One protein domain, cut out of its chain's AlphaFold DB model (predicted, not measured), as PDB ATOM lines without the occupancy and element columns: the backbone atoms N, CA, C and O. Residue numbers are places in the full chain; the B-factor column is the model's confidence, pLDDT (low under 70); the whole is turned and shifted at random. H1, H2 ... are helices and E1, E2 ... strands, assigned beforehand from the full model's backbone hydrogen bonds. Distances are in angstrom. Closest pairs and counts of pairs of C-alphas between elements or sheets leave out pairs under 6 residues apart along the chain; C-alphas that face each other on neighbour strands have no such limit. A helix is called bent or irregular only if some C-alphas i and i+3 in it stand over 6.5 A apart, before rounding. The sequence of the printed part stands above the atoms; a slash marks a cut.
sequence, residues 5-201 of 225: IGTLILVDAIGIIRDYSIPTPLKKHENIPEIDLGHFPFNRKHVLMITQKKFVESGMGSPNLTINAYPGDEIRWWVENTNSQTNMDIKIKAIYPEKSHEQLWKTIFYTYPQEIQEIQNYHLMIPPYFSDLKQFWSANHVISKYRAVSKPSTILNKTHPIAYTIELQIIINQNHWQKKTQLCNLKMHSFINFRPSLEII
ATOM      1  N   ILE A   5      68.338 233.852 227.730       86.88
ATOM      2  CA  ILE A   5      69.682 233.287 227.798       86.88
ATOM      3  C   ILE A   5      69.931 232.858 229.232       86.88
ATOM      4  O   ILE A   5      70.157 233.673 230.125       86.88
ATOM      5  N   GLY A   6      69.861 231.556 229.456       87.75
ATOM      6  CA  GLY A   6      70.095 230.999 230.769       87.75
ATOM      7  C   GLY A   6      71.539 230.533 230.963       87.75
ATOM      8  O   GLY A   6      72.067 229.819 230.111       87.75
ATOM      9  N   THR A   7      72.156 230.921 232.078       88.94
ATOM     10  CA  THR A   7      73.531 230.580 232.456       88.94
ATOM     11  C   THR A   7      73.556 229.818 233.784       88.94
ATOM     12  O   THR A   7      73.257 230.390 234.832       88.94
ATOM     13  N   LEU A   8      73.951 228.542 233.737       88.94
ATOM     14  CA  LEU A   8      74.217 227.708 234.911       88.94
ATOM     15  C   LEU A   8      75.658 227.902 235.370       88.94
ATOM     16  O   LEU A   8      76.584 227.811 234.562       88.94
ATOM     17  N   ILE A   9      75.835 228.086 236.671       90.44
ATOM     18  CA  ILE A   9      77.129 228.106 237.343       90.44
ATOM     19  C   ILE A   9      77.222 226.850 238.210       90.44
ATOM     20  O   ILE A   9      76.462 226.688 239.157       90.44
ATOM     21  N   LEU A  10      78.149 225.958 237.887       88.19
ATOM     22  CA  LEU A  10      78.448 224.768 238.677       88.19
ATOM     23  C   LEU A  10      79.689 225.026 239.520       88.19
ATOM     24  O   LEU A  10      80.712 225.427 238.967       88.19
ATOM     25  N   VAL A  11      79.616 224.773 240.825       89.25
ATOM     26  CA  VAL A  11      80.731 224.988 241.756       89.25
ATOM     27  C   VAL A  11      81.046 223.706 242.522       89.25
ATOM     28  O   VAL A  11      80.189 223.161 243.210       89.25
ATOM     29  N   ASP A  12      82.297 223.261 242.452       88.38
ATOM     30  CA  ASP A  12      82.875 222.227 243.310       88.38
ATOM     31  C   ASP A  12      83.306 222.848 244.641       88.38
ATOM     32  O   ASP A  12      84.454 223.260 244.835       88.38
ATOM     33  N   ALA A  13      82.348 222.949 245.564       89.00
ATOM     34  CA  ALA A  13      82.585 223.558 246.865       89.00
ATOM     35  C   ALA A  13      83.658 222.800 247.668       89.00
ATOM     36  O   ALA A  13      84.537 223.434 248.248       89.00
ATOM     37  N   ILE A  14      83.643 221.461 247.661       88.00
ATOM     38  CA  ILE A  14      84.626 220.645 248.396       88.00
ATOM     39  C   ILE A  14      86.036 220.918 247.885       88.00
ATOM     40  O   ILE A  14      86.945 221.141 248.688       88.00
ATOM     41  N   GLY A  15      86.224 220.891 246.565       88.88
ATOM     42  CA  GLY A  15      87.522 221.151 245.963       88.88
ATOM     43  C   GLY A  15      88.039 222.539 246.313       88.88
ATOM     44  O   GLY A  15      89.200 222.654 246.681       88.88
ATOM     45  N   ILE A  16      87.181 223.565 246.304       89.62
ATOM     46  CA  ILE A  16      87.570 224.921 246.715       89.62
ATOM     47  C   ILE A  16      87.992 224.948 248.183       89.62
ATOM     48  O   ILE A  16      89.076 225.438 248.483       89.62
ATOM     49  N   ILE A  17      87.178 224.412 249.099       88.56
ATOM     50  CA  ILE A  17      87.506 224.412 250.534       88.56
ATOM     51  C   ILE A  17      88.847 223.714 250.785       88.56
ATOM     52  O   ILE A  17      89.684 224.241 251.518       88.56
ATOM     53  N   ARG A  18      89.071 222.560 250.148       88.56
ATOM     54  CA  ARG A  18      90.311 221.789 250.273       88.56
ATOM     55  C   ARG A  18      91.506 222.538 249.689       88.56
ATOM     56  O   ARG A  18      92.512 222.702 250.371       88.56
ATOM     57  N   ASP A  19      91.404 222.988 248.444       88.12
ATOM     58  CA  ASP A  19      92.539 223.530 247.698       88.12
ATOM     59  C   ASP A  19      92.934 224.933 248.194       88.12
ATOM     60  O   ASP A  19      94.105 225.299 248.126       88.12
ATOM     61  N   TYR A  20      91.988 225.683 248.772       86.44
ATOM     62  CA  TYR A  20      92.236 226.969 249.433       86.44
ATOM     63  C   TYR A  20      92.448 226.858 250.947       86.44
ATOM     64  O   TYR A  20      92.611 227.880 251.611       86.44
ATOM     65  N   SER A  21      92.461 225.640 251.501       87.69
ATOM     66  CA  SER A  21      92.639 225.390 252.939       87.69
ATOM     67  C   SER A  21      91.699 226.228 253.818       87.69
ATOM     68  O   SER A  21      92.103 226.743 254.861       87.69
ATOM     69  N   ILE A  22      90.441 226.389 253.394       86.19
ATOM     70  CA  ILE A  22      89.452 227.169 254.143       86.19
ATOM     71  C   ILE A  22      89.062 226.371 255.394       86.19
ATOM     72  O   ILE A  22      88.517 225.268 255.271       86.19
ATOM     73  N   PRO A  23      89.300 226.897 256.606       77.69
ATOM     74  CA  PRO A  23      88.954 226.184 257.821       77.69
ATOM     75  C   PRO A  23      87.434 226.058 257.953       77.69
ATOM     76  O   PRO A  23      86.674 227.005 257.749       77.69
ATOM     77  N   THR A  24      86.985 224.860 258.322       70.88
ATOM     78  CA  THR A  24      85.581 224.570 258.617       70.88
ATOM     79  C   THR A  24      85.474 223.992 260.031       70.88
ATOM     80  O   THR A  24      86.167 223.018 260.325       70.88
ATOM     81  N   PRO A  25      84.625 224.540 260.927       68.50
ATOM     82  CA  PRO A  25      83.838 225.780 260.828       68.50
ATOM     83  C   PRO A  25      84.640 227.050 261.185       68.50
ATOM     84  O   PRO A  25      85.490 227.017 262.070       68.50
ATOM     85  N   LEU A  26      84.303 228.189 260.565       66.62
ATOM     86  CA  LEU A  26      84.842 229.503 260.952       66.62
ATOM     87  C   LEU A  26      84.301 229.947 262.320       66.62
ATOM     88  O   LEU A  26      83.117 229.758 262.634       66.62
ATOM     89  N   LYS A  27      85.146 230.581 263.141       65.75
ATOM     90  CA  LYS A  27      84.697 231.219 264.392       65.75
ATOM     91  C   LYS A  27      83.861 232.463 264.068       65.75
ATOM     92  O   LYS A  27      84.087 233.135 263.070       65.75
ATOM     93  N   LYS A  28      82.918 232.828 264.951       61.91
ATOM     94  CA  LYS A  28      81.942 233.932 264.761       61.91
ATOM     95  C   LYS A  28      82.570 235.324 264.497       61.91
ATOM     96  O   LYS A  28      81.843 236.250 264.158       61.91
ATOM     97  N   HIS A  29      83.887 235.466 264.650       59.72
ATOM     98  CA  HIS A  29      84.639 236.716 264.501       59.72
ATOM     99  C   HIS A  29      85.781 236.630 263.476       59.72
ATOM    100  O   HIS A  29      86.582 237.555 263.387       59.72
ATOM    101  N   GLU A  30      85.889 235.531 262.727       73.06
ATOM    102  CA  GLU A  30      86.882 235.423 261.658       73.06
ATOM    103  C   GLU A  30      86.388 236.131 260.395       73.06
ATOM    104  O   GLU A  30      85.213 236.043 260.026       73.06
ATOM    105  N   ASN A  31      87.301 236.844 259.735       80.19
ATOM    106  CA  ASN A  31      87.026 237.461 258.446       80.19
ATOM    107  C   ASN A  31      86.712 236.369 257.425       80.19
ATOM    108  O   ASN A  31      87.448 235.390 257.300       80.19
ATOM    109  N   ILE A  32      85.626 236.556 256.683       86.25
ATOM    110  CA  ILE A  32      85.192 235.607 255.664       86.25
ATOM    111  C   ILE A  32      86.157 235.707 254.476       86.25
ATOM    112  O   ILE A  32      86.258 236.790 253.895       86.25
ATOM    113  N   PRO A  33      86.840 234.615 254.088       88.12
ATOM    114  CA  PRO A  33      87.755 234.624 252.956       88.12
ATOM    115  C   PRO A  33      87.071 235.069 251.661       88.12
ATOM    116  O   PRO A  33      85.964 234.620 251.347       88.12
ATOM    117  N   GLU A  34      87.755 235.910 250.889       89.62
ATOM    118  CA  GLU A  34      87.384 236.248 249.516       89.62
ATOM    119  C   GLU A  34      88.371 235.598 248.545       89.62
ATOM    120  O   GLU A  34      89.579 235.802 248.648       89.62
ATOM    121  N   ILE A  35      87.852 234.825 247.595       89.00
ATOM    122  CA  ILE A  35      88.637 234.156 246.561       89.00
ATOM    123  C   ILE A  35      88.272 234.765 245.210       89.00
ATOM    124  O   ILE A  35      87.128 234.663 244.765       89.00
ATOM    125  N   ASP A  36      89.249 235.371 244.540       87.31
ATOM    126  CA  ASP A  36      89.097 235.835 243.161       87.31
ATOM    127  C   ASP A  36      89.447 234.705 242.180       87.31
ATOM    128  O   ASP A  36      90.570 234.194 242.140       87.31
ATOM    129  N   LEU A  37      88.460 234.298 241.384       81.69
ATOM    130  CA  LEU A  37      88.581 233.214 240.416       81.69
ATOM    131  C   LEU A  37      89.106 233.674 239.044       81.69
ATOM    132  O   LEU A  37      89.431 232.823 238.219       81.69
ATOM    133  N   GLY A  38      89.247 234.981 238.801       62.59
ATOM    134  CA  GLY A  38      89.581 235.564 237.495       62.59
ATOM    135  C   GLY A  38      91.032 235.439 237.048       62.59
ATOM    136  O   GLY A  38      91.310 235.624 235.866       62.59
ATOM    137  N   HIS A  39      91.960 235.115 237.951       54.28
ATOM    138  CA  HIS A  39      93.386 235.363 237.697       54.28
ATOM    139  C   HIS A  39      94.310 234.146 237.822       54.28
ATOM    140  O   HIS A  39      95.498 234.269 237.530       54.28
ATOM    141  N   PHE A  40      93.804 232.958 238.180       53.28
ATOM    142  CA  PHE A  40      94.662 231.781 238.365       53.28
ATOM    143  C   PHE A  40      94.280 230.607 237.451       53.28
ATOM    144  O   PHE A  40      93.111 230.218 237.393       53.28
ATOM    145  N   PRO A  41      95.255 229.965 236.774       53.38
ATOM    146  CA  PRO A  41      95.002 228.812 235.906       53.38
ATOM    147  C   PRO A  41      94.392 227.617 236.660       53.38
ATOM    148  O   PRO A  41      93.636 226.846 236.074       53.38
ATOM    149  N   PHE A  42      94.643 227.506 237.970       52.69
ATOM    150  CA  PHE A  42      94.102 226.457 238.841       52.69
ATOM    151  C   PHE A  42      92.599 226.594 239.132       52.69
ATOM    152  O   PHE A  42      91.970 225.615 239.524       52.69
ATOM    153  N   ASN A  43      91.998 227.762 238.885       57.16
ATOM    154  CA  ASN A  43      90.605 228.056 239.254       57.16
ATOM    155  C   ASN A  43      89.583 227.526 238.252       57.16
ATOM    156  O   ASN A  43      88.400 227.409 238.567       57.16
ATOM    157  N   ARG A  44      90.048 227.128 237.063       63.88
ATOM    158  CA  ARG A  44      89.204 226.565 236.001       63.88
ATOM    159  C   ARG A  44      88.614 225.199 236.350       63.88
ATOM    160  O   ARG A  44      87.678 224.776 235.687       63.88
ATOM    161  N   LYS A  45      89.160 224.503 237.355       77.75
ATOM    162  CA  LYS A  45      88.741 223.138 237.705       77.75
ATOM    163  C   LYS A  45      87.543 223.076 238.652       77.75
ATOM    164  O   LYS A  45      86.874 222.052 238.684       77.75
ATOM    165  N   HIS A  46      87.276 224.144 239.406       86.75
ATOM    166  CA  HIS A  46      86.223 224.124 240.423       86.75
ATOM    167  C   HIS A  46      84.949 224.841 240.017       86.75
ATOM    168  O   HIS A  46      83.919 224.615 240.641       86.75
ATOM    169  N   VAL A  47      85.001 225.725 239.019       88.38
ATOM    170  CA  VAL A  47      83.814 226.461 238.587       88.38
ATOM    171  C   VAL A  47      83.639 226.371 237.084       88.38
ATOM    172  O   VAL A  47      84.548 226.692 236.319       88.38
ATOM    173  N   LEU A  48      82.448 225.948 236.670       87.56
ATOM    174  CA  LEU A  48      82.070 225.788 235.273       87.56
ATOM    175  C   LEU A  48      80.837 226.640 234.992       87.56
ATOM    176  O   LEU A  48      79.820 226.509 235.670       87.56
ATOM    177  N   MET A  49      80.903 227.474 233.958       88.31
ATOM    178  CA  MET A  49      79.735 228.194 233.458       88.31
ATOM    179  C   MET A  49      79.248 227.587 232.145       88.31
ATOM    180  O   MET A  49      80.028 227.313 231.226       88.31
ATOM    181  N   ILE A  50      77.939 227.362 232.064       86.94
ATOM    182  CA  ILE A  50      77.282 226.631 230.979       86.94
ATOM    183  C   ILE A  50      76.066 227.432 230.510       86.94
ATOM    184  O   ILE A  50      75.264 227.900 231.314       86.94
ATOM    185  N   THR A  51      75.897 227.558 229.196       86.12
ATOM    186  CA  THR A  51      74.684 228.101 228.568       86.12
ATOM    187  C   THR A  51      74.350 227.314 227.294       86.12
ATOM    188  O   THR A  51      75.039 226.354 226.942       86.12
ATOM    189  N   GLN A  52      73.291 227.696 226.581       83.62
ATOM    190  CA  GLN A  52      72.940 227.083 225.299       83.62
ATOM    191  C   GLN A  52      74.007 227.417 224.248       83.62
ATOM    192  O   GLN A  52      74.335 228.586 224.052       83.62
ATOM    193  N   LYS A  53      74.483 226.408 223.505       81.94
ATOM    194  CA  LYS A  53      75.581 226.533 222.521       81.94
ATOM    195  C   LYS A  53      75.429 227.714 221.551       81.94
ATOM    196  O   LYS A  53      76.416 228.356 221.224       81.94
ATOM    197  N   LYS A  54      74.202 228.033 221.124       84.19
ATOM    198  CA  LYS A  54      73.915 229.151 220.203       84.19
ATOM    199  C   LYS A  54      74.233 230.545 220.765       84.19
ATOM    200  O   LYS A  54      74.355 231.483 219.988       84.19
ATOM    201  N   PHE A  55      74.341 230.682 222.086       88.19
ATOM    202  CA  PHE A  55      74.679 231.938 222.759       88.19
ATOM    203  C   PHE A  55      76.136 231.982 223.224       88.19
ATOM    204  O   PHE A  55      76.554 232.994 223.764       88.19
ATOM    205  N   VAL A  56      76.919 230.918 223.034       88.06
ATOM    206  CA  VAL A  56      78.325 230.884 223.453       88.06
ATOM    207  C   VAL A  56      79.181 231.595 222.410       88.06
ATOM    208  O   VAL A  56      79.152 231.224 221.240       88.06
ATOM    209  N   GLU A  57      79.972 232.573 222.844       92.12
ATOM    210  CA  GLU A  57      81.107 233.071 222.059       92.12
ATOM    211  C   GLU A  57      82.358 232.239 222.362       92.12
ATOM    212  O   GLU A  57      82.990 231.687 221.467       92.12
ATOM    213  N   SER A  58      82.700 232.114 223.648       89.62
ATOM    214  CA  SER A  58      83.904 231.421 224.111       89.62
ATOM    215  C   SER A  58      83.804 231.038 225.589       89.62
ATOM    216  O   SER A  58      82.960 231.547 226.324       89.62
ATOM    217  N   GLY A  59      84.697 230.157 226.054       85.31
ATOM    218  CA  GLY A  59      84.884 229.901 227.489       85.31
ATOM    219  C   GLY A  59      83.792 229.065 228.169       85.31
ATOM    220  O   GLY A  59      83.729 229.052 229.397       85.31
ATOM    221  N   MET A  60      82.941 228.360 227.413       86.19
ATOM    222  CA  MET A  60      81.994 227.392 227.984       86.19
ATOM    223  C   MET A  60      82.734 226.284 228.741       86.19
ATOM    224  O   MET A  60      83.742 225.770 228.257       86.19
ATOM    225  N   GLY A  61      82.233 225.921 229.924       83.69
ATOM    226  CA  GLY A  61      82.924 224.993 230.822       83.69
ATOM    227  C   GLY A  61      84.101 225.634 231.566       83.69
ATOM    228  O   GLY A  61      85.011 224.935 231.991       83.69
ATOM    229  N   SER A  62      84.114 226.961 231.701       85.25
ATOM    230  CA  SER A  62      85.114 227.707 232.471       85.25
ATOM    231  C   SER A  62      84.444 228.853 233.246       85.25
ATOM    232  O   SER A  62      83.300 229.186 232.927       85.25
ATOM    233  N   PRO A  63      85.119 229.491 234.222       84.62
ATOM    234  CA  PRO A  63      84.577 230.657 234.930       84.62
ATOM    235  C   PRO A  63      84.546 231.939 234.073       84.62
ATOM    236  O   PRO A  63      83.941 232.929 234.471       84.62
ATOM    237  N   ASN A  64      85.161 231.920 232.885       86.19
ATOM    238  CA  ASN A  64      85.296 233.079 231.999       86.19
ATOM    239  C   ASN A  64      84.356 232.969 230.784       86.19
ATOM    240  O   ASN A  64      84.733 233.310 229.658       86.19
ATOM    241  N   LEU A  65      83.147 232.426 230.979       87.56
ATOM    242  CA  LEU A  65      82.165 232.286 229.903       87.56
ATOM    243  C   LEU A  65      81.847 233.659 229.300       87.56
ATOM    244  O   LEU A  65      81.515 234.611 230.006       87.56
ATOM    245  N   THR A  66      81.925 233.726 227.974       93.25
ATOM    246  CA  THR A  66      81.484 234.877 227.191       93.25
ATOM    247  C   THR A  66      80.257 234.489 226.384       93.25
ATOM    248  O   THR A  66      80.304 233.540 225.593       93.25
ATOM    249  N   ILE A  67      79.158 235.218 226.583       93.19
ATOM    250  CA  ILE A  67      77.894 234.982 225.876       93.19
ATOM    251  C   ILE A  67      77.588 236.091 224.875       93.19
ATOM    252  O   ILE A  67      77.927 237.248 225.100       93.19
ATOM    253  N   ASN A  68      76.908 235.746 223.789       94.56
ATOM    254  CA  ASN A  68      76.341 236.689 222.836       94.56
ATOM    255  C   ASN A  68      74.887 236.989 223.201       94.56
ATOM    256  O   ASN A  68      74.086 236.064 223.345       94.56
ATOM    257  N   ALA A  69      74.551 238.272 223.291       92.81
ATOM    258  CA  ALA A  69      73.193 238.753 223.532       92.81
ATOM    259  C   ALA A  69      72.851 239.901 222.573       92.81
ATOM    260  O   ALA A  69      73.746 240.582 222.068       92.81
ATOM    261  N   TYR A  70      71.560 240.113 222.333       92.62
ATOM    262  CA  TYR A  70      71.027 241.140 221.440       92.62
ATOM    263  C   TYR A  70      70.010 242.041 222.163       92.62
ATOM    264  O   TYR A  70      69.451 241.637 223.188       92.62
ATOM    265  N   PRO A  71      69.718 243.245 221.627       91.81
ATOM    266  CA  PRO A  71      68.619 244.088 222.089       91.81
ATOM    267  C   PRO A  71      67.312 243.319 222.292       91.81
ATOM    268  O   PRO A  71      66.812 242.642 221.394       91.81
ATOM    269  N   GLY A  72      66.755 243.436 223.496       89.38
ATOM    270  CA  GLY A  72      65.523 242.776 223.915       89.38
ATOM    271  C   GLY A  72      65.707 241.401 224.561       89.38
ATOM    272  O   GLY A  72      64.742 240.897 225.136       89.38
ATOM    273  N   ASP A  73      66.904 240.807 224.531       88.38
ATOM    274  CA  ASP A  73      67.189 239.553 225.233       88.38
ATOM    275  C   ASP A  73      67.171 239.726 226.760       88.38
ATOM    276  O   ASP A  73      67.470 240.791 227.316       88.38
ATOM    277  N   GLU A  74      66.833 238.640 227.449       88.62
ATOM    278  CA  GLU A  74      66.865 238.508 228.900       88.62
ATOM    279  C   GLU A  74      67.926 237.490 229.308       88.62
ATOM    280  O   GLU A  74      67.948 236.373 228.797       88.62
ATOM    281  N   ILE A  75      68.774 237.858 230.264       90.44
ATOM    282  CA  ILE A  75      69.829 236.998 230.793       90.44
ATOM    283  C   ILE A  75      69.423 236.542 232.190       90.44
ATOM    284  O   ILE A  75      68.991 237.358 233.007       90.44
ATOM    285  N   ARG A  76      69.541 235.237 232.451       89.88
ATOM    286  CA  ARG A  76      69.225 234.608 233.738       89.88
ATOM    287  C   ARG A  76      70.413 233.811 234.250       89.88
ATOM    288  O   ARG A  76      71.028 233.077 233.478       89.88
ATOM    289  N   TRP A  77      70.672 233.900 235.549       89.62
ATOM    290  CA  TRP A  77      71.731 233.149 236.221       89.62
ATOM    291  C   TRP A  77      71.172 232.304 237.359       89.62
ATOM    292  O   TRP A  77      70.254 232.723 238.069       89.62
ATOM    293  N   TRP A  78      71.763 231.128 237.531       86.69
ATOM    294  CA  TRP A  78      71.550 230.235 238.663       86.69
ATOM    295  C   TRP A  78      72.858 229.527 239.001       86.69
ATOM    296  O   TRP A  78      73.775 229.457 238.177       86.69
ATOM    297  N   VAL A  79      72.949 229.030 240.229       86.31
ATOM    298  CA  VAL A  79      74.143 228.372 240.746       86.31
ATOM    299  C   VAL A  79      73.762 227.065 241.417       86.31
ATOM    300  O   VAL A  79      72.716 226.990 242.050       86.31
ATOM    301  N   GLU A  80      74.617 226.062 241.266       85.31
ATOM    302  CA  GLU A  80      74.457 224.746 241.871       85.31
ATOM    303  C   GLU A  80      75.798 224.219 242.374       85.31
ATOM    304  O   GLU A  80      76.859 224.475 241.786       85.31
ATOM    305  N   ASN A  81      75.743 223.428 243.445       84.44
ATOM    306  CA  ASN A  81      76.876 222.610 243.857       84.44
ATOM    307  C   ASN A  81      77.017 221.425 242.899       84.44
ATOM    308  O   ASN A  81      76.031 220.749 242.606       84.44
ATOM    309  N   THR A  82      78.232 221.108 242.455       82.75
ATOM    310  CA  THR A  82      78.459 219.891 241.655       82.75
ATOM    311  C   THR A  82      78.212 218.617 242.456       82.75
ATOM    312  O   THR A  82      77.980 217.566 241.863       82.75
ATOM    313  N   ASN A  83      78.270 218.687 243.790       76.44
ATOM    314  CA  ASN A  83      78.005 217.556 244.668       76.44
ATOM    315  C   ASN A  83      76.794 217.822 245.580       76.44
ATOM    316  O   ASN A  83      76.885 218.530 246.587       76.44
ATOM    317  N   SER A  84      75.666 217.195 245.239       68.56
ATOM    318  CA  SER A  84      74.396 217.294 245.971       68.56
ATOM    319  C   SER A  84      74.367 216.509 247.286       68.56
ATOM    320  O   SER A  84      73.459 216.702 248.090       68.56
ATOM    321  N   GLN A  85      75.353 215.642 247.539       69.19
ATOM    322  CA  GLN A  85      75.451 214.838 248.765       69.19
ATOM    323  C   GLN A  85      76.249 215.540 249.873       69.19
ATOM    324  O   GLN A  85      76.616 214.925 250.874       69.19
ATOM    325  N   THR A  86      76.545 216.828 249.702       75.00
ATOM    326  CA  THR A  86      77.293 217.616 250.683       75.00
ATOM    327  C   THR A  86      76.352 218.462 251.522       75.00
ATOM    328  O   THR A  86      75.272 218.855 251.089       75.00
ATOM    329  N   ASN A  87      76.790 218.816 252.725       81.94
ATOM    330  CA  ASN A  87      76.123 219.839 253.523       81.94
ATOM    331  C   ASN A  87      76.472 221.267 253.061       81.94
ATOM    332  O   ASN A  87      76.193 222.218 253.790       81.94
ATOM    333  N   MET A  88      77.105 221.423 251.895       84.44
ATOM    334  CA  MET A  88      77.483 222.714 251.338       84.44
ATOM    335  C   MET A  88      76.462 223.161 250.294       84.44
ATOM    336  O   MET A  88      76.124 222.432 249.365       84.44
ATOM    337  N   ASP A  89      76.014 224.394 250.454       84.56
ATOM    338  CA  ASP A  89      75.083 225.102 249.590       84.56
ATOM    339  C   ASP A  89      75.818 226.301 248.972       84.56
ATOM    340  O   ASP A  89      76.744 226.853 249.579       84.56
ATOM    341  N   ILE A  90      75.430 226.710 247.768       86.50
ATOM    342  CA  ILE A  90      75.987 227.895 247.111       86.50
ATOM    343  C   ILE A  90      74.839 228.803 246.722       86.50
ATOM    344  O   ILE A  90      73.852 228.370 246.140       86.50
ATOM    345  N   LYS A  91      75.001 230.098 246.981       87.25
ATOM    346  CA  LYS A  91      74.082 231.115 246.473       87.25
ATOM    347  C   LYS A  91      74.820 232.195 245.705       87.25
ATOM    348  O   LYS A  91      75.974 232.509 246.003       87.25
ATOM    349  N   ILE A  92      74.116 232.811 244.762       90.31
ATOM    350  CA  ILE A  92      74.547 234.064 244.150       90.31
ATOM    351  C   ILE A  92      74.259 235.173 245.163       90.31
ATOM    352  O   ILE A  92      73.109 235.420 245.526       90.31
ATOM    353  N   LYS A  93      75.316 235.819 245.650       89.75
ATOM    354  CA  LYS A  93      75.226 236.955 246.569       89.75
ATOM    355  C   LYS A  93      74.897 238.242 245.817       89.75
ATOM    356  O   LYS A  93      74.108 239.038 246.313       89.75
ATOM    357  N   ALA A  94      75.525 238.450 244.661       91.69
ATOM    358  CA  ALA A  94      75.280 239.600 243.803       91.69
ATOM    359  C   ALA A  94      75.791 239.342 242.382       91.69
ATOM    360  O   ALA A  94      76.726 238.567 242.177       91.69
ATOM    361  N   ILE A  95      75.210 240.047 241.412       93.56
ATOM    362  CA  ILE A  95      75.774 240.196 240.069       93.56
ATOM    363  C   ILE A  95      75.717 241.676 239.718       93.56
ATOM    364  O   ILE A  95      74.664 242.304 239.832       93.56
ATOM    365  N   TYR A  96      76.840 242.234 239.294       92.81
ATOM    366  CA  TYR A  96      76.938 243.642 238.935       92.81
ATOM    367  C   TYR A  96      77.951 243.830 237.804       92.81
ATOM    368  O   TYR A  96      78.919 243.076 237.721       92.81
ATOM    369  N   PRO A  97      77.748 244.805 236.901       93.50
ATOM    370  CA  PRO A  97      78.775 245.156 235.932       93.50
ATOM    371  C   PRO A  97      80.006 245.704 236.637       93.50
ATOM    372  O   PRO A  97      79.908 246.327 237.695       93.50
ATOM    373  N   GLU A  98      81.162 245.529 236.011       92.31
ATOM    374  CA  GLU A  98      82.371 246.196 236.475       92.31
ATOM    375  C   GLU A  98      82.218 247.722 236.399       92.31
ATOM    376  O   GLU A  98      81.518 248.245 235.528       92.31
ATOM    377  N   LYS A  99      82.930 248.452 237.269       92.00
ATOM    378  CA  LYS A  99      82.866 249.925 237.354       92.00
ATOM    379  C   LYS A  99      83.062 250.614 236.000       92.00
ATOM    380  O   LYS A  99      82.377 251.584 235.687       92.00
ATOM    381  N   SER A 100      83.970 250.087 235.180       92.81
ATOM    382  CA  SER A 100      84.267 250.570 233.822       92.81
ATOM    383  C   SER A 100      83.087 250.440 232.846       92.81
ATOM    384  O   SER A 100      83.034 251.162 231.854       92.81
ATOM    385  N   HIS A 101      82.124 249.562 233.134       92.62
ATOM    386  CA  HIS A 101      80.983 249.241 232.278       92.62
ATOM    387  C   HIS A 101      79.627 249.649 232.877       92.62
ATOM    388  O   HIS A 101      78.600 249.454 232.226       92.62
ATOM    389  N   GLU A 102      79.579 250.250 234.071       92.81
ATOM    390  CA  GLU A 102      78.321 250.628 234.736       92.81
ATOM    391  C   GLU A 102      77.425 251.522 233.872       92.81
ATOM    392  O   GLU A 102      76.221 251.283 233.764       92.81
ATOM    393  N   GLN A 103      78.000 252.544 233.235       92.12
ATOM    394  CA  GLN A 103      77.228 253.467 232.402       92.12
ATOM    395  C   GLN A 103      76.679 252.767 231.155       92.12
ATOM    396  O   GLN A 103      75.518 252.953 230.796       92.12
ATOM    397  N   LEU A 104      77.495 251.917 230.528       92.19
ATOM    398  CA  LEU A 104      77.082 251.127 229.374       92.19
ATOM    399  C   LEU A 104      75.965 250.143 229.749       92.19
ATOM    400  O   LEU A 104      74.987 250.012 229.011       92.19
ATOM    401  N   TRP A 105      76.056 249.521 230.928       94.19
ATOM    402  CA  TRP A 105      75.007 248.654 231.454       94.19
ATOM    403  C   TRP A 105      73.681 249.397 231.605       94.19
ATOM    404  O   TRP A 105      72.663 248.925 231.110       94.19
ATOM    405  N   LYS A 106      73.679 250.584 232.230       92.50
ATOM    406  CA  LYS A 106      72.465 251.412 232.391       92.50
ATOM    407  C   LYS A 106      71.851 251.818 231.054       92.50
ATOM    408  O   LYS A 106      70.629 251.955 230.954       92.50
ATOM    409  N   THR A 107      72.672 252.014 230.025       91.38
ATOM    410  CA  THR A 107      72.188 252.298 228.671       91.38
ATOM    411  C   THR A 107      71.472 251.083 228.082       91.38
ATOM    412  O   THR A 107      70.352 251.231 227.589       91.38
ATOM    413  N   ILE A 108      72.072 249.895 228.188       92.50
ATOM    414  CA  ILE A 108      71.621 248.671 227.510       92.50
ATOM    415  C   ILE A 108      70.506 247.938 228.266       92.50
ATOM    416  O   ILE A 108      69.593 247.405 227.642       92.50
ATOM    417  N   PHE A 109      70.541 247.907 229.594       92.56
ATOM    418  CA  PHE A 109      69.621 247.130 230.424       92.56
ATOM    419  C   PHE A 109      68.645 248.026 231.185       92.56
ATOM    420  O   PHE A 109      68.968 249.152 231.561       92.56
ATOM    421  N   TYR A 110      67.426 247.531 231.415       89.88
ATOM    422  CA  TYR A 110      66.439 248.225 232.251       89.88
ATOM    423  C   TYR A 110      66.859 248.276 233.718       89.88
ATOM    424  O   TYR A 110      66.582 249.252 234.411       89.88
ATOM    425  N   THR A 111      67.507 247.214 234.186       85.12
ATOM    426  CA  THR A 111      67.886 247.037 235.582       85.12
ATOM    427  C   THR A 111      69.289 246.459 235.678       85.12
ATOM    428  O   THR A 111      69.793 245.804 234.759       85.12
ATOM    429  N   TYR A 112      69.913 246.652 236.836       87.69
ATOM    430  CA  TYR A 112      70.969 245.744 237.262       87.69
ATOM    431  C   TYR A 112      70.404 244.331 237.453       87.69
ATOM    432  O   TYR A 112      69.183 244.176 237.597       87.69
ATOM    433  N   PRO A 113      71.259 243.298 237.438       86.19
ATOM    434  CA  PRO A 113      70.843 241.963 237.817       86.19
ATOM    435  C   PRO A 113      70.194 241.980 239.201       86.19
ATOM    436  O   PRO A 113      70.780 242.464 240.166       86.19
ATOM    437  N   GLN A 114      68.969 241.479 239.293       83.69
ATOM    438  CA  GLN A 114      68.208 241.462 240.540       83.69
ATOM    439  C   GLN A 114      67.676 240.069 240.818       83.69
ATOM    440  O   GLN A 114      67.285 239.352 239.892       83.69
ATOM    441  N   GLU A 115      67.644 239.722 242.102       79.12
ATOM    442  CA  GLU A 115      66.988 238.525 242.599       79.12
ATOM    443  C   GLU A 115      65.472 238.626 242.389       79.12
ATOM    444  O   GLU A 115      64.843 239.622 242.746       79.12
ATOM    445  N   ILE A 116      64.874 237.582 241.820       71.94
ATOM    446  CA  ILE A 116      63.422 237.448 241.718       71.94
ATOM    447  C   ILE A 116      62.964 236.374 242.701       71.94
ATOM    448  O   ILE A 116      63.468 235.249 242.678       71.94
ATOM    449  N   GLN A 117      61.946 236.696 243.497       59.28
ATOM    450  CA  GLN A 117      61.142 235.684 244.173       59.28
ATOM    451  C   GLN A 117      60.240 235.016 243.129       59.28
ATOM    452  O   GLN A 117      59.304 235.641 242.628       59.28
ATOM    453  N   GLU A 118      60.521 233.772 242.742       55.09
ATOM    454  CA  GLU A 118      59.551 233.015 241.947       55.09
ATOM    455  C   GLU A 118      58.371 232.592 242.825       55.09
ATOM    456  O   GLU A 118      58.543 231.960 243.867       55.09
ATOM    457  N   ILE A 119      57.159 232.937 242.384       50.44
ATOM    458  CA  ILE A 119      55.913 232.436 242.964       50.44
ATOM    459  C   ILE A 119      55.849 230.932 242.648       50.44
ATOM    460  O   ILE A 119      55.854 230.544 241.480       50.44
ATOM    461  N   GLN A 120      55.824 230.096 243.688       44.31
ATOM    462  CA  GLN A 120      55.906 228.627 243.647       44.31
ATOM    463  C   GLN A 120      54.657 227.937 243.050       44.31
ATOM    464  O   GLN A 120      54.072 227.064 243.679       44.31
ATOM    465  N   ASN A 121      54.228 228.291 241.837       35.91
ATOM    466  CA  ASN A 121      53.060 227.674 241.192       35.91
ATOM    467  C   ASN A 121      53.439 226.820 239.975       35.91
ATOM    468  O   ASN A 121      52.867 226.985 238.901       35.91
ATOM    469  N   TYR A 122      54.379 225.886 240.129       35.94
ATOM    470  CA  TYR A 122      54.599 224.853 239.114       35.94
ATOM    471  C   TYR A 122      54.639 223.465 239.749       35.94
ATOM    472  O   TYR A 122      55.437 223.197 240.643       35.94
ATOM    473  N   HIS A 123      53.750 222.586 239.274       34.28
ATOM    474  CA  HIS A 123      53.760 221.165 239.598       34.28
ATOM    475  C   HIS A 123      55.070 220.542 239.107       34.28
ATOM    476  O   HIS A 123      55.345 220.471 237.911       34.28
ATOM    477  N   LEU A 124      55.888 220.137 240.074       38.12
ATOM    478  CA  LEU A 124      57.218 219.574 239.897       38.12
ATOM    479  C   LEU A 124      57.117 218.143 239.345       38.12
ATOM    480  O   LEU A 124      56.479 217.289 239.955       38.12
ATOM    481  N   MET A 125      57.811 217.854 238.242       30.97
ATOM    482  CA  MET A 125      58.219 216.489 237.891       30.97
ATOM    483  C   MET A 125      59.721 216.451 237.612       30.97
ATOM    484  O   MET A 125      60.239 217.286 236.874       30.97
ATOM    485  N   ILE A 126      60.404 215.449 238.170       42.88
ATOM    486  CA  ILE A 126      61.758 215.040 237.774       42.88
ATOM    487  C   ILE A 126      61.644 213.655 237.129       42.88
ATOM    488  O   ILE A 126      61.180 212.736 237.804       42.88
ATOM    489  N   PRO A 127      62.066 213.471 235.868       32.75
ATOM    490  CA  PRO A 127      62.251 212.139 235.291       32.75
ATOM    491  C   PRO A 127      63.716 211.855 234.894       32.75
ATOM    492  O   PRO A 127      64.529 212.771 234.785       32.75
ATOM    493  N   PRO A 128      64.089 210.577 234.693       34.88
ATOM    494  CA  PRO A 128      65.208 209.993 235.433       34.88
ATOM    495  C   PRO A 128      66.521 209.844 234.648       34.88
ATOM    496  O   PRO A 128      67.496 209.353 235.203       34.88
ATOM    497  N   TYR A 129      66.593 210.257 233.380       41.25
ATOM    498  CA  TYR A 129      67.768 210.011 232.536       41.25
ATOM    499  C   TYR A 129      67.957 211.166 231.541       41.25
ATOM    500  O   TYR A 129      67.310 211.216 230.494       41.25
ATOM    501  N   PHE A 130      68.831 212.120 231.884       44.66
ATOM    502  CA  PHE A 130      69.251 213.231 231.020       44.66
ATOM    503  C   PHE A 130      69.702 212.719 229.638       44.66
ATOM    504  O   PHE A 130      70.793 212.172 229.498       44.66
ATOM    505  N   SER A 131      68.869 212.914 228.611       35.09
ATOM    506  CA  SER A 131      69.183 212.568 227.212       35.09
ATOM    507  C   SER A 131      68.692 213.598 226.187       35.09
ATOM    508  O   SER A 131      68.933 213.429 224.995       35.09
ATOM    509  N   ASP A 132      68.087 214.709 226.620       39.78
ATOM    510  CA  ASP A 132      67.594 215.736 225.702       39.78
ATOM    511  C   ASP A 132      68.106 217.137 226.080       39.78
ATOM    512  O   ASP A 132      67.725 217.732 227.090       39.78
ATOM    513  N   LEU A 133      68.985 217.684 225.234       40.12
ATOM    514  CA  LEU A 133      69.604 219.015 225.356       40.12
ATOM    515  C   LEU A 133      68.582 220.169 225.377       40.12
ATOM    516  O   LEU A 133      68.937 221.297 225.722       40.12
ATOM    517  N   LYS A 134      67.311 219.912 225.032       39.78
ATOM    518  CA  LYS A 134      66.211 220.887 225.138       39.78
ATOM    519  C   LYS A 134      65.569 220.957 226.531       39.78
ATOM    520  O   LYS A 134      64.769 221.858 226.770       39.78
ATOM    521  N   GLN A 135      65.949 220.083 227.462       41.06
ATOM    522  CA  GLN A 135      65.335 219.955 228.790       41.06
ATOM    523  C   GLN A 135      66.217 220.464 229.942       41.06
ATOM    524  O   GLN A 135      66.014 220.095 231.092       41.06
ATOM    525  N   PHE A 136      67.148 221.386 229.677       46.09
ATOM    526  CA  PHE A 136      68.002 222.014 230.706       46.09
ATOM    527  C   PHE A 136      67.238 222.887 231.736       46.09
ATOM    528  O   PHE A 136      67.842 223.653 232.480       46.09
ATOM    529  N   TRP A 137      65.903 222.815 231.764       45.06
ATOM    530  CA  TRP A 137      65.006 223.688 232.524       45.06
ATOM    531  C   TRP A 137      64.372 223.030 233.757       45.06
ATOM    532  O   TRP A 137      63.403 223.562 234.288       45.06
ATOM    533  N   SER A 138      64.916 221.924 234.265       38.50
ATOM    534  CA  SER A 138      64.563 221.409 235.596       38.50
ATOM    535  C   SER A 138      65.583 221.856 236.650       38.50
ATOM    536  O   SER A 138      66.249 221.050 237.293       38.50
ATOM    537  N   ALA A 139      65.686 223.172 236.850       39.81
ATOM    538  CA  ALA A 139      66.272 223.739 238.065       39.81
ATOM    539  C   ALA A 139      65.269 223.553 239.216       39.81
ATOM    540  O   ALA A 139      64.532 224.472 239.579       39.81
ATOM    541  N   ASN A 140      65.173 222.327 239.726       38.28
ATOM    542  CA  ASN A 140      64.364 222.032 240.897       38.28
ATOM    543  C   ASN A 140      65.136 222.451 242.151       38.28
ATOM    544  O   ASN A 140      66.139 221.840 242.493       38.28
ATOM    545  N   HIS A 141      64.586 223.467 242.826       40.94
ATOM    546  CA  HIS A 141      64.975 224.004 244.137       40.94
ATOM    547  C   HIS A 141      66.097 225.049 244.216       40.94
ATOM    548  O   HIS A 141      66.900 225.000 245.142       40.94
ATOM    549  N   VAL A 142      66.054 226.101 243.391       44.75
ATOM    550  CA  VAL A 142      66.829 227.322 243.695       44.75
ATOM    551  C   VAL A 142      65.922 228.543 243.790       44.75
ATOM    552  O   VAL A 142      65.463 229.101 242.793       44.75
ATOM    553  N   ILE A 143      65.667 228.946 245.038       48.81
ATOM    554  CA  ILE A 143      65.287 230.319 245.379       48.81
ATOM    555  C   ILE A 143      66.486 231.206 245.016       48.81
ATOM    556  O   ILE A 143      67.623 230.839 245.301       48.81
ATOM    557  N   SER A 144      66.175 232.343 244.380       52.50
ATOM    558  CA  SER A 144      67.066 233.383 243.838       52.50
ATOM    559  C   SER A 144      67.493 233.197 242.371       52.50
ATOM    560  O   SER A 144      68.657 232.947 242.061       52.50
ATOM    561  N   LYS A 145      66.560 233.407 241.429       68.69
ATOM    562  CA  LYS A 145      66.893 233.590 240.004       68.69
ATOM    563  C   LYS A 145      67.280 235.045 239.763       68.69
ATOM    564  O   LYS A 145      66.435 235.932 239.880       68.69
ATOM    565  N   TYR A 146      68.546 235.290 239.436       85.25
ATOM    566  CA  TYR A 146      69.007 236.624 239.051       85.25
ATOM    567  C   TYR A 146      68.677 236.872 237.580       85.25
ATOM    568  O   TYR A 146      68.957 236.010 236.742       85.25
ATOM    569  N   ARG A 147      68.106 238.039 237.249       87.69
ATOM    570  CA  ARG A 147      67.834 238.428 235.853       87.69
ATOM    571  C   ARG A 147      68.291 239.834 235.508       87.69
ATOM    572  O   ARG A 147      68.198 240.733 236.338       87.69
ATOM    573  N   ALA A 148      68.641 240.030 234.242       89.88
ATOM    574  CA  ALA A 148      68.749 241.339 233.612       89.88
ATOM    575  C   ALA A 148      68.040 241.320 232.253       89.88
ATOM    576  O   ALA A 148      68.198 240.378 231.478       89.88
ATOM    577  N   VAL A 149      67.250 242.356 231.963       90.38
ATOM    578  CA  VAL A 149      66.513 242.486 230.695       90.38
ATOM    579  C   VAL A 149      67.093 243.653 229.912       90.38
ATOM    580  O   VAL A 149      67.122 244.781 230.415       90.38
ATOM    581  N   SER A 150      67.570 243.381 228.701       91.25
ATOM    582  CA  SER A 150      68.053 244.428 227.805       91.25
ATOM    583  C   SER A 150      66.885 245.182 227.166       91.25
ATOM    584  O   SER A 150      65.801 244.630 226.960       91.25
ATOM    585  N   LYS A 151      67.079 246.469 226.880       92.44
ATOM    586  CA  LYS A 151      66.053 247.317 226.274       92.44
ATOM    587  C   LYS A 151      65.945 246.971 224.783       92.44
ATOM    588  O   LYS A 151      66.955 247.011 224.081       92.44
ATOM    589  N   PRO A 152      64.745 246.668 224.258       88.31
ATOM    590  CA  PRO A 152      64.567 246.389 222.831       88.31
ATOM    591  C   PRO A 152      64.939 247.571 221.930       88.31
ATOM    592  O   PRO A 152      65.376 247.371 220.807       88.31
ATOM    593  N   SER A 153      64.783 248.801 222.429       86.69
ATOM    594  CA  SER A 153      65.071 250.041 221.699       86.69
ATOM    595  C   SER A 153      66.548 250.444 221.700       86.69
ATOM    596  O   SER A 153      66.886 251.525 221.217       86.69
ATOM    597  N   THR A 154      67.443 249.629 222.265       85.25
ATOM    598  CA  THR A 154      68.879 249.918 222.240       85.25
ATOM    599  C   THR A 154      69.415 249.778 220.814       85.25
ATOM    600  O   THR A 154      69.473 248.677 220.272       85.25
ATOM    601  N   ILE A 155      69.860 250.893 220.234       83.06
ATOM    602  CA  ILE A 155      70.530 250.941 218.928       83.06
ATOM    603  C   ILE A 155      72.039 250.912 219.157       83.06
ATOM    604  O   ILE A 155      72.568 251.708 219.938       83.06
ATOM    605  N   LEU A 156      72.734 249.996 218.484       82.12
ATOM    606  CA  LEU A 156      74.183 249.845 218.576       82.12
ATOM    607  C   LEU A 156      74.785 249.763 217.186       82.12
ATOM    608  O   LEU A 156      74.273 249.055 216.325       82.12
ATOM    609  N   ASN A 157      75.920 250.432 217.012       84.75
ATOM    610  CA  ASN A 157      76.627 250.479 215.730       84.75
ATOM    611  C   ASN A 157      77.727 249.408 215.634       84.75
ATOM    612  O   ASN A 157      78.314 249.210 214.576       84.75
ATOM    613  N   LYS A 158      78.053 248.744 216.748       89.25
ATOM    614  CA  LYS A 158      79.056 247.678 216.834       89.25
ATOM    615  C   LYS A 158      78.774 246.770 218.026       89.25
ATOM    616  O   LYS A 158      77.954 247.096 218.879       89.25
ATOM    617  N   THR A 159      79.471 245.641 218.093       91.19
ATOM    618  CA  THR A 159      79.455 244.777 219.277       91.19
ATOM    619  C   THR A 159      80.151 245.472 220.443       91.19
ATOM    620  O   THR A 159      81.234 246.039 220.282       91.19
ATOM    621  N   HIS A 160      79.543 245.396 221.622       92.12
ATOM    622  CA  HIS A 160      80.093 245.930 222.857       92.12
ATOM    623  C   HIS A 160      80.331 244.795 223.860       92.12
ATOM    624  O   HIS A 160      79.358 244.174 224.295       92.12
ATOM    625  N   PRO A 161      81.589 244.507 224.242       93.62
ATOM    626  CA  PRO A 161      81.858 243.639 225.377       93.62
ATOM    627  C   PRO A 161      81.472 244.373 226.665       93.62
ATOM    628  O   PRO A 161      81.785 245.550 226.844       93.62
ATOM    629  N   ILE A 162      80.767 243.683 227.552       94.06
ATOM    630  CA  ILE A 162      80.317 244.201 228.840       94.06
ATOM    631  C   ILE A 162      80.839 243.255 229.912       94.06
ATOM    632  O   ILE A 162      80.335 242.138 230.053       94.06
ATOM    633  N   ALA A 163      81.859 243.700 230.640       93.69
ATOM    634  CA  ALA A 163      82.408 242.949 231.758       93.69
ATOM    635  C   ALA A 163      81.480 243.035 232.978       93.69
ATOM    636  O   ALA A 163      80.930 244.100 233.293       93.69
ATOM    637  N   TYR A 164      81.303 241.914 233.668       93.62
ATOM    638  CA  TYR A 164      80.508 241.840 234.885       93.62
ATOM    639  C   TYR A 164      81.084 240.833 235.878       93.62
ATOM    640  O   TYR A 164      81.710 239.839 235.504       93.62
ATOM    641  N   THR A 165      80.833 241.092 237.156       93.31
ATOM    642  CA  THR A 165      81.281 240.261 238.267       93.31
ATOM    643  C   THR A 165      80.101 239.493 238.853       93.31
ATOM    644  O   THR A 165      79.019 240.046 239.073       93.31
ATOM    645  N   ILE A 166      80.319 238.208 239.127       93.31
ATOM    646  CA  ILE A 166      79.407 237.359 239.896       93.31
ATOM    647  C   ILE A 166      80.047 237.085 241.255       93.31
ATOM    648  O   ILE A 166      81.125 236.494 241.330       93.31
ATOM    649  N   GLU A 167      79.365 237.482 242.328       93.44
ATOM    650  CA  GLU A 167      79.722 237.099 243.692       93.44
ATOM    651  C   GLU A 167      78.921 235.870 244.112       93.44
ATOM    652  O   GLU A 167      77.691 235.908 244.193       93.44
ATOM    653  N   LEU A 168      79.624 234.786 244.424       92.88
ATOM    654  CA  LEU A 168      79.051 233.567 244.984       92.88
ATOM    655  C   LEU A 168      79.422 233.449 246.456       92.88
ATOM    656  O   LEU A 168      80.477 233.909 246.888       92.88
ATOM    657  N   GLN A 169      78.569 232.785 247.221       91.56
ATOM    658  CA  GLN A 169      78.795 232.511 248.630       91.56
ATOM    659  C   GLN A 169      78.651 231.013 248.886       91.56
ATOM    660  O   GLN A 169      77.571 230.466 248.667       91.56
ATOM    661  N   ILE A 170      79.714 230.375 249.390       90.69
ATOM    662  CA  ILE A 170      79.654 228.994 249.886       90.69
ATOM    663  C   ILE A 170      79.150 229.023 251.329       90.69
ATOM    664  O   ILE A 170      79.648 229.778 252.173       90.69
ATOM    665  N   ILE A 171      78.150 228.199 251.611       88.12
ATOM    666  CA  ILE A 171      77.469 228.093 252.896       88.12
ATOM    667  C   ILE A 171      77.529 226.640 253.353       88.12
ATOM    668  O   ILE A 171      77.255 225.740 252.574       88.12
ATOM    669  N   ILE A 172      77.822 226.403 254.628       85.31
ATOM    670  CA  ILE A 172      77.679 225.087 255.251       85.31
ATOM    671  C   ILE A 172      76.399 225.027 256.089       85.31
ATOM    672  O   ILE A 172      76.139 225.891 256.935       85.31
ATOM    673  N   ASN A 173      75.605 223.987 255.858       78.38
ATOM    674  CA  ASN A 173      74.425 223.634 256.631       78.38
ATOM    675  C   ASN A 173      74.864 222.702 257.763       78.38
ATOM    676  O   ASN A 173      75.028 221.500 257.572       78.38
ATOM    677  N   GLN A 174      75.099 223.256 258.952       64.94
ATOM    678  CA  GLN A 174      75.601 222.461 260.082       64.94
ATOM    679  C   GLN A 174      74.533 221.545 260.687       64.94
ATOM    680  O   GLN A 174      74.891 220.547 261.290       64.94
ATOM    681  N   ASN A 175      73.250 221.870 260.505       57.72
ATOM    682  CA  ASN A 175      72.088 221.065 260.881       57.72
ATOM    683  C   ASN A 175      70.925 221.429 259.949       57.72
ATOM    684  O   ASN A 175      70.798 222.601 259.589       57.72
ATOM    685  N   HIS A 176      70.053 220.465 259.624       48.84
ATOM    686  CA  HIS A 176      68.927 220.621 258.684       48.84
ATOM    687  C   HIS A 176      67.984 221.812 258.972       48.84
ATOM    688  O   HIS A 176      67.203 222.166 258.094       48.84
ATOM    689  N   TRP A 177      68.044 222.436 260.159       48.34
ATOM    690  CA  TRP A 177      67.033 223.402 260.601       48.34
ATOM    691  C   TRP A 177      67.525 224.765 261.120       48.34
ATOM    692  O   TRP A 177      66.682 225.651 261.210       48.34
ATOM    693  N   GLN A 178      68.802 225.012 261.485       52.19
ATOM    694  CA  GLN A 178      69.087 226.242 262.274       52.19
ATOM    695  C   GLN A 178      70.393 227.024 262.054       52.19
ATOM    696  O   GLN A 178      70.467 228.155 262.532       52.19
ATOM    697  N   LYS A 179      71.417 226.541 261.332       63.72
ATOM    698  CA  LYS A 179      72.629 227.370 261.147       63.72
ATOM    699  C   LYS A 179      73.293 227.198 259.787       63.72
ATOM    700  O   LYS A 179      74.077 226.275 259.571       63.72
ATOM    701  N   LYS A 180      72.989 228.146 258.899       76.12
ATOM    702  CA  LYS A 180      73.740 228.416 257.672       76.12
ATOM    703  C   LYS A 180      74.964 229.252 258.042       76.12
ATOM    704  O   LYS A 180      74.813 230.403 258.446       76.12
ATOM    705  N   THR A 181      76.159 228.676 257.953       83.88
ATOM    706  CA  THR A 181      77.413 229.408 258.206       83.88
ATOM    707  C   THR A 181      78.097 229.691 256.880       83.88
ATOM    708  O   THR A 181      78.305 228.783 256.083       83.88
ATOM    709  N   GLN A 182      78.431 230.950 256.624       87.56
ATOM    710  CA  GLN A 182      79.211 231.327 255.451       87.56
ATOM    711  C   GLN A 182      80.647 230.826 255.598       87.56
ATOM    712  O   GLN A 182      81.244 231.027 256.651       87.56
ATOM    713  N   LEU A 183      81.181 230.191 254.554       89.19
ATOM    714  CA  LEU A 183      82.559 229.701 254.529       89.19
ATOM    715  C   LEU A 183      83.491 230.628 253.759       89.19
ATOM    716  O   LEU A 183      84.573 230.932 254.238       89.19
ATOM    717  N   CYS A 184      83.081 231.089 252.582       90.56
ATOM    718  CA  CYS A 184      83.866 232.016 251.775       90.56
ATOM    719  C   CYS A 184      82.988 232.710 250.730       90.56
ATOM    720  O   CYS A 184      81.866 232.274 250.442       90.56
ATOM    721  N   ASN A 185      83.527 233.778 250.149       92.62
ATOM    722  CA  ASN A 185      83.012 234.408 248.941       92.62
ATOM    723  C   ASN A 185      83.906 234.067 247.756       92.62
ATOM    724  O   ASN A 185      85.129 234.072 247.880       92.62
ATOM    725  N   LEU A 186      83.293 233.831 246.603       92.12
ATOM    726  CA  LEU A 186      83.984 233.664 245.332       92.12
ATOM    727  C   LEU A 186      83.612 234.832 244.423       92.12
ATOM    728  O   LEU A 186      82.434 235.179 244.326       92.12
ATOM    729  N   LYS A 187      84.595 235.414 243.742       91.75
ATOM    730  CA  LYS A 187      84.387 236.442 242.717       91.75
ATOM    731  C   LYS A 187      84.771 235.873 241.363       91.75
ATOM    732  O   LYS A 187      85.891 235.405 241.187       91.75
ATOM    733  N   MET A 188      83.838 235.893 240.422       90.44
ATOM    734  CA  MET A 188      84.073 235.504 239.032       90.44
ATOM    735  C   MET A 188      83.900 236.706 238.127       90.44
ATOM    736  O   MET A 188      83.015 237.525 238.369       90.44
ATOM    737  N   HIS A 189      84.686 236.756 237.058       89.12
ATOM    738  CA  HIS A 189      84.654 237.836 236.081       89.12
ATOM    739  C   HIS A 189      84.278 237.249 234.722       89.12
ATOM    740  O   HIS A 189      84.904 236.305 234.239       89.12
ATOM    741  N   SER A 190      83.204 237.757 234.134       90.06
ATOM    742  CA  SER A 190      82.593 237.214 232.920       90.06
ATOM    743  C   SER A 190      82.231 238.335 231.952       90.06
ATOM    744  O   SER A 190      82.237 239.514 232.306       90.06
ATOM    745  N   PHE A 191      81.906 237.966 230.712       93.00
ATOM    746  CA  PHE A 191      81.640 238.937 229.651       93.00
ATOM    747  C   PHE A 191      80.332 238.643 228.918       93.00
ATOM    748  O   PHE A 191      79.994 237.498 228.616       93.00
ATOM    749  N   ILE A 192      79.605 239.705 228.582       94.06
ATOM    750  CA  ILE A 192      78.512 239.672 227.609       94.06
ATOM    751  C   ILE A 192      78.973 240.444 226.378       94.06
ATOM    752  O   ILE A 192      79.220 241.644 226.455       94.06
ATOM    753  N   ASN A 193      79.047 239.778 225.233       94.88
ATOM    754  CA  ASN A 193      79.189 240.429 223.940       94.88
ATOM    755  C   ASN A 193      77.804 240.833 223.449       94.88
ATOM    756  O   ASN A 193      77.047 240.028 222.901       94.88
ATOM    757  N   PHE A 194      77.466 242.096 223.672       93.12
ATOM    758  CA  PHE A 194      76.181 242.637 223.283       93.12
ATOM    759  C   PHE A 194      76.257 243.148 221.840       93.12
ATOM    760  O   PHE A 194      76.980 244.099 221.531       93.12
ATOM    761  N   ARG A 195      75.587 242.438 220.934       91.75
ATOM    762  CA  ARG A 195      75.690 242.608 219.480       91.75
ATOM    763  C   ARG A 195      74.632 243.590 218.957       91.75
ATOM    764  O   ARG A 195      73.572 243.716 219.569       91.75
ATOM    765  N   PRO A 196      74.888 244.279 217.828       87.44
ATOM    766  CA  PRO A 196      73.873 245.105 217.178       87.44
ATOM    767  C   PRO A 196      72.674 244.255 216.743       87.44
ATOM    768  O   PRO A 196      72.811 243.055 216.487       87.44
ATOM    769  N   SER A 197      71.490 244.867 216.664       75.19
ATOM    770  CA  SER A 197      70.304 244.194 216.133       75.19
ATOM    771  C   SER A 197      70.544 243.774 214.679       75.19
ATOM    772  O   SER A 197      71.110 244.521 213.882       75.19
ATOM    773  N   LEU A 198      70.103 242.561 214.331       62.12
ATOM    774  CA  LEU A 198      70.251 242.007 212.978       62.12
ATOM    775  C   LEU A 198      69.572 242.881 211.905       62.12
ATOM    776  O   LEU A 198      70.008 242.878 210.761       62.12
ATOM    777  N   GLU A 199      68.559 243.662 212.291       55.38
ATOM    778  CA  GLU A 199      67.828 244.593 211.417       55.38
ATOM    779  C   GLU A 199      68.684 245.776 210.926       55.38
ATOM    780  O   GLU A 199      68.349 246.383 209.921       55.38
ATOM    781  N   ILE A 200      69.821 246.083 211.564       50.47
ATOM    782  CA  ILE A 200      70.705 247.194 211.150       50.47
ATOM    783  C   ILE A 200      71.719 246.748 210.074       50.47
ATOM    784  O   ILE A 200      72.418 247.569 209.485       50.47
ATOM    785  N   ILE A 201      71.805 245.449 209.762       47.97
ATOM    786  CA  ILE A 201      72.801 244.927 208.808       47.97
ATOM    787  C   ILE A 201      72.305 245.005 207.342       47.97
ATOM    788  O   ILE A 201      73.098 244.784 206.430       47.97
TER     789      ILE A 201
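AT A GLANCE: This is residues 5 to 201 of the 225 residues of the protein "Inclusion body protein" of Thermophagus xiamenensis (UniProt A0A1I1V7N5). Two strongly twisted sheets lie partly face to face, with the long hairpin E10-E11 running along the larger one, E7 beside E10 and the short E2, E5 and E4 on the E11 side. H3 packs over E10, H1 crosses E10 and E11 near one end, and residues 117 to 144 swing out as a long loop without a named element. The printed part has 197 residues, with four named helices and eleven named strands in the order E1 H1 E2 H2 E3 E4 E5 E6 E7 H3 E8 E9 E10 E11 H4; the class is mixed. The larger sheet is branched; the other runs E3 E1 E6 E9 E8, mixed. The whole is compact, radius of gyration of the C-alphas 17.9 A, spanning 56 by 40 by 29 A.

IN THESE COORDINATES: In the branched sheet, E10 is residues 160 to 173, 40.9 A long, E11 180 to 194, 37.3 A, E7 88 to 97, 27.3 A, E2 34 to 36, E4 56 to 58 and E5 66 to 69. In the other, E1 is 5 to 11, beginning at C-alpha 5 (69.682, 233.287, 227.798), E3 47 to 50, E6 74 to 81, 24.0 A, E8 114 to 116 and E9 145 to 149. H1 is 13 to 19, H2 41 to 45, H3 99 to 108, 15.0 A, and H4 198 to 201, ending at C-alpha 201 (72.801, 244.927, 208.808).

HOW THE PARTS SIT: The hairpin E10 and E11 is antiparallel at 164 degrees, with N 168 and O 186 2.8 A apart; E11 bends by 75 degrees at residue 183. E7 is antiparallel to E10, N 93 to O 167 2.8 A. On the other side of E11 from E10, E2 (N 35 to O 185, 2.8 A) and E5 (N 193 to O 67, 2.8 A) are parallel to it; E4 forms a hairpin with E5, N 57 to O 66 2.9 A. In the second sheet E1 and E6 are parallel, N 7 to O 76 2.8 A. E3 is antiparallel to E1 (N 10 to O 48, 2.8 A), as E9 is to E6 (N 75 to O 148, 2.9 A); E8 and E9 form a hairpin, N 116 to O 145 3.0 A. Between the sheets, the closest C-alphas of E6 and E7, Asn 81 and Ile 90, are 6.3 A apart. H3, irregular with C-alphas 100 and 103 7.7 A apart, is on the branched sheet at a height of 6.4 A; its closest C-alphas to E10 are His 101 and Ile 162, 6.1 A. H1 is on that sheet at a height of 9.6 A, across E11 at 79 degrees on the local plane, and only grazes the other sheet. H2, near H1, and H4 are on neither sheet. Every O i to N i+4 pair is within hydrogen-bond range in H1; H3 has 4 of 6, H2 0 of 1 with 0 of 2 O i to N i+3, and H4 is too short for such a pair.

THE WHOLE: The C-alphas farthest apart are Lys 27 and Ile 201, 58.5 A. The printed part has no cut. The long links are H1 to E2 and E8 to E9. Mean pLDDT of the printed part is 77.8; 53 residues are under 70, among them 117 to 145 and 198 to 201.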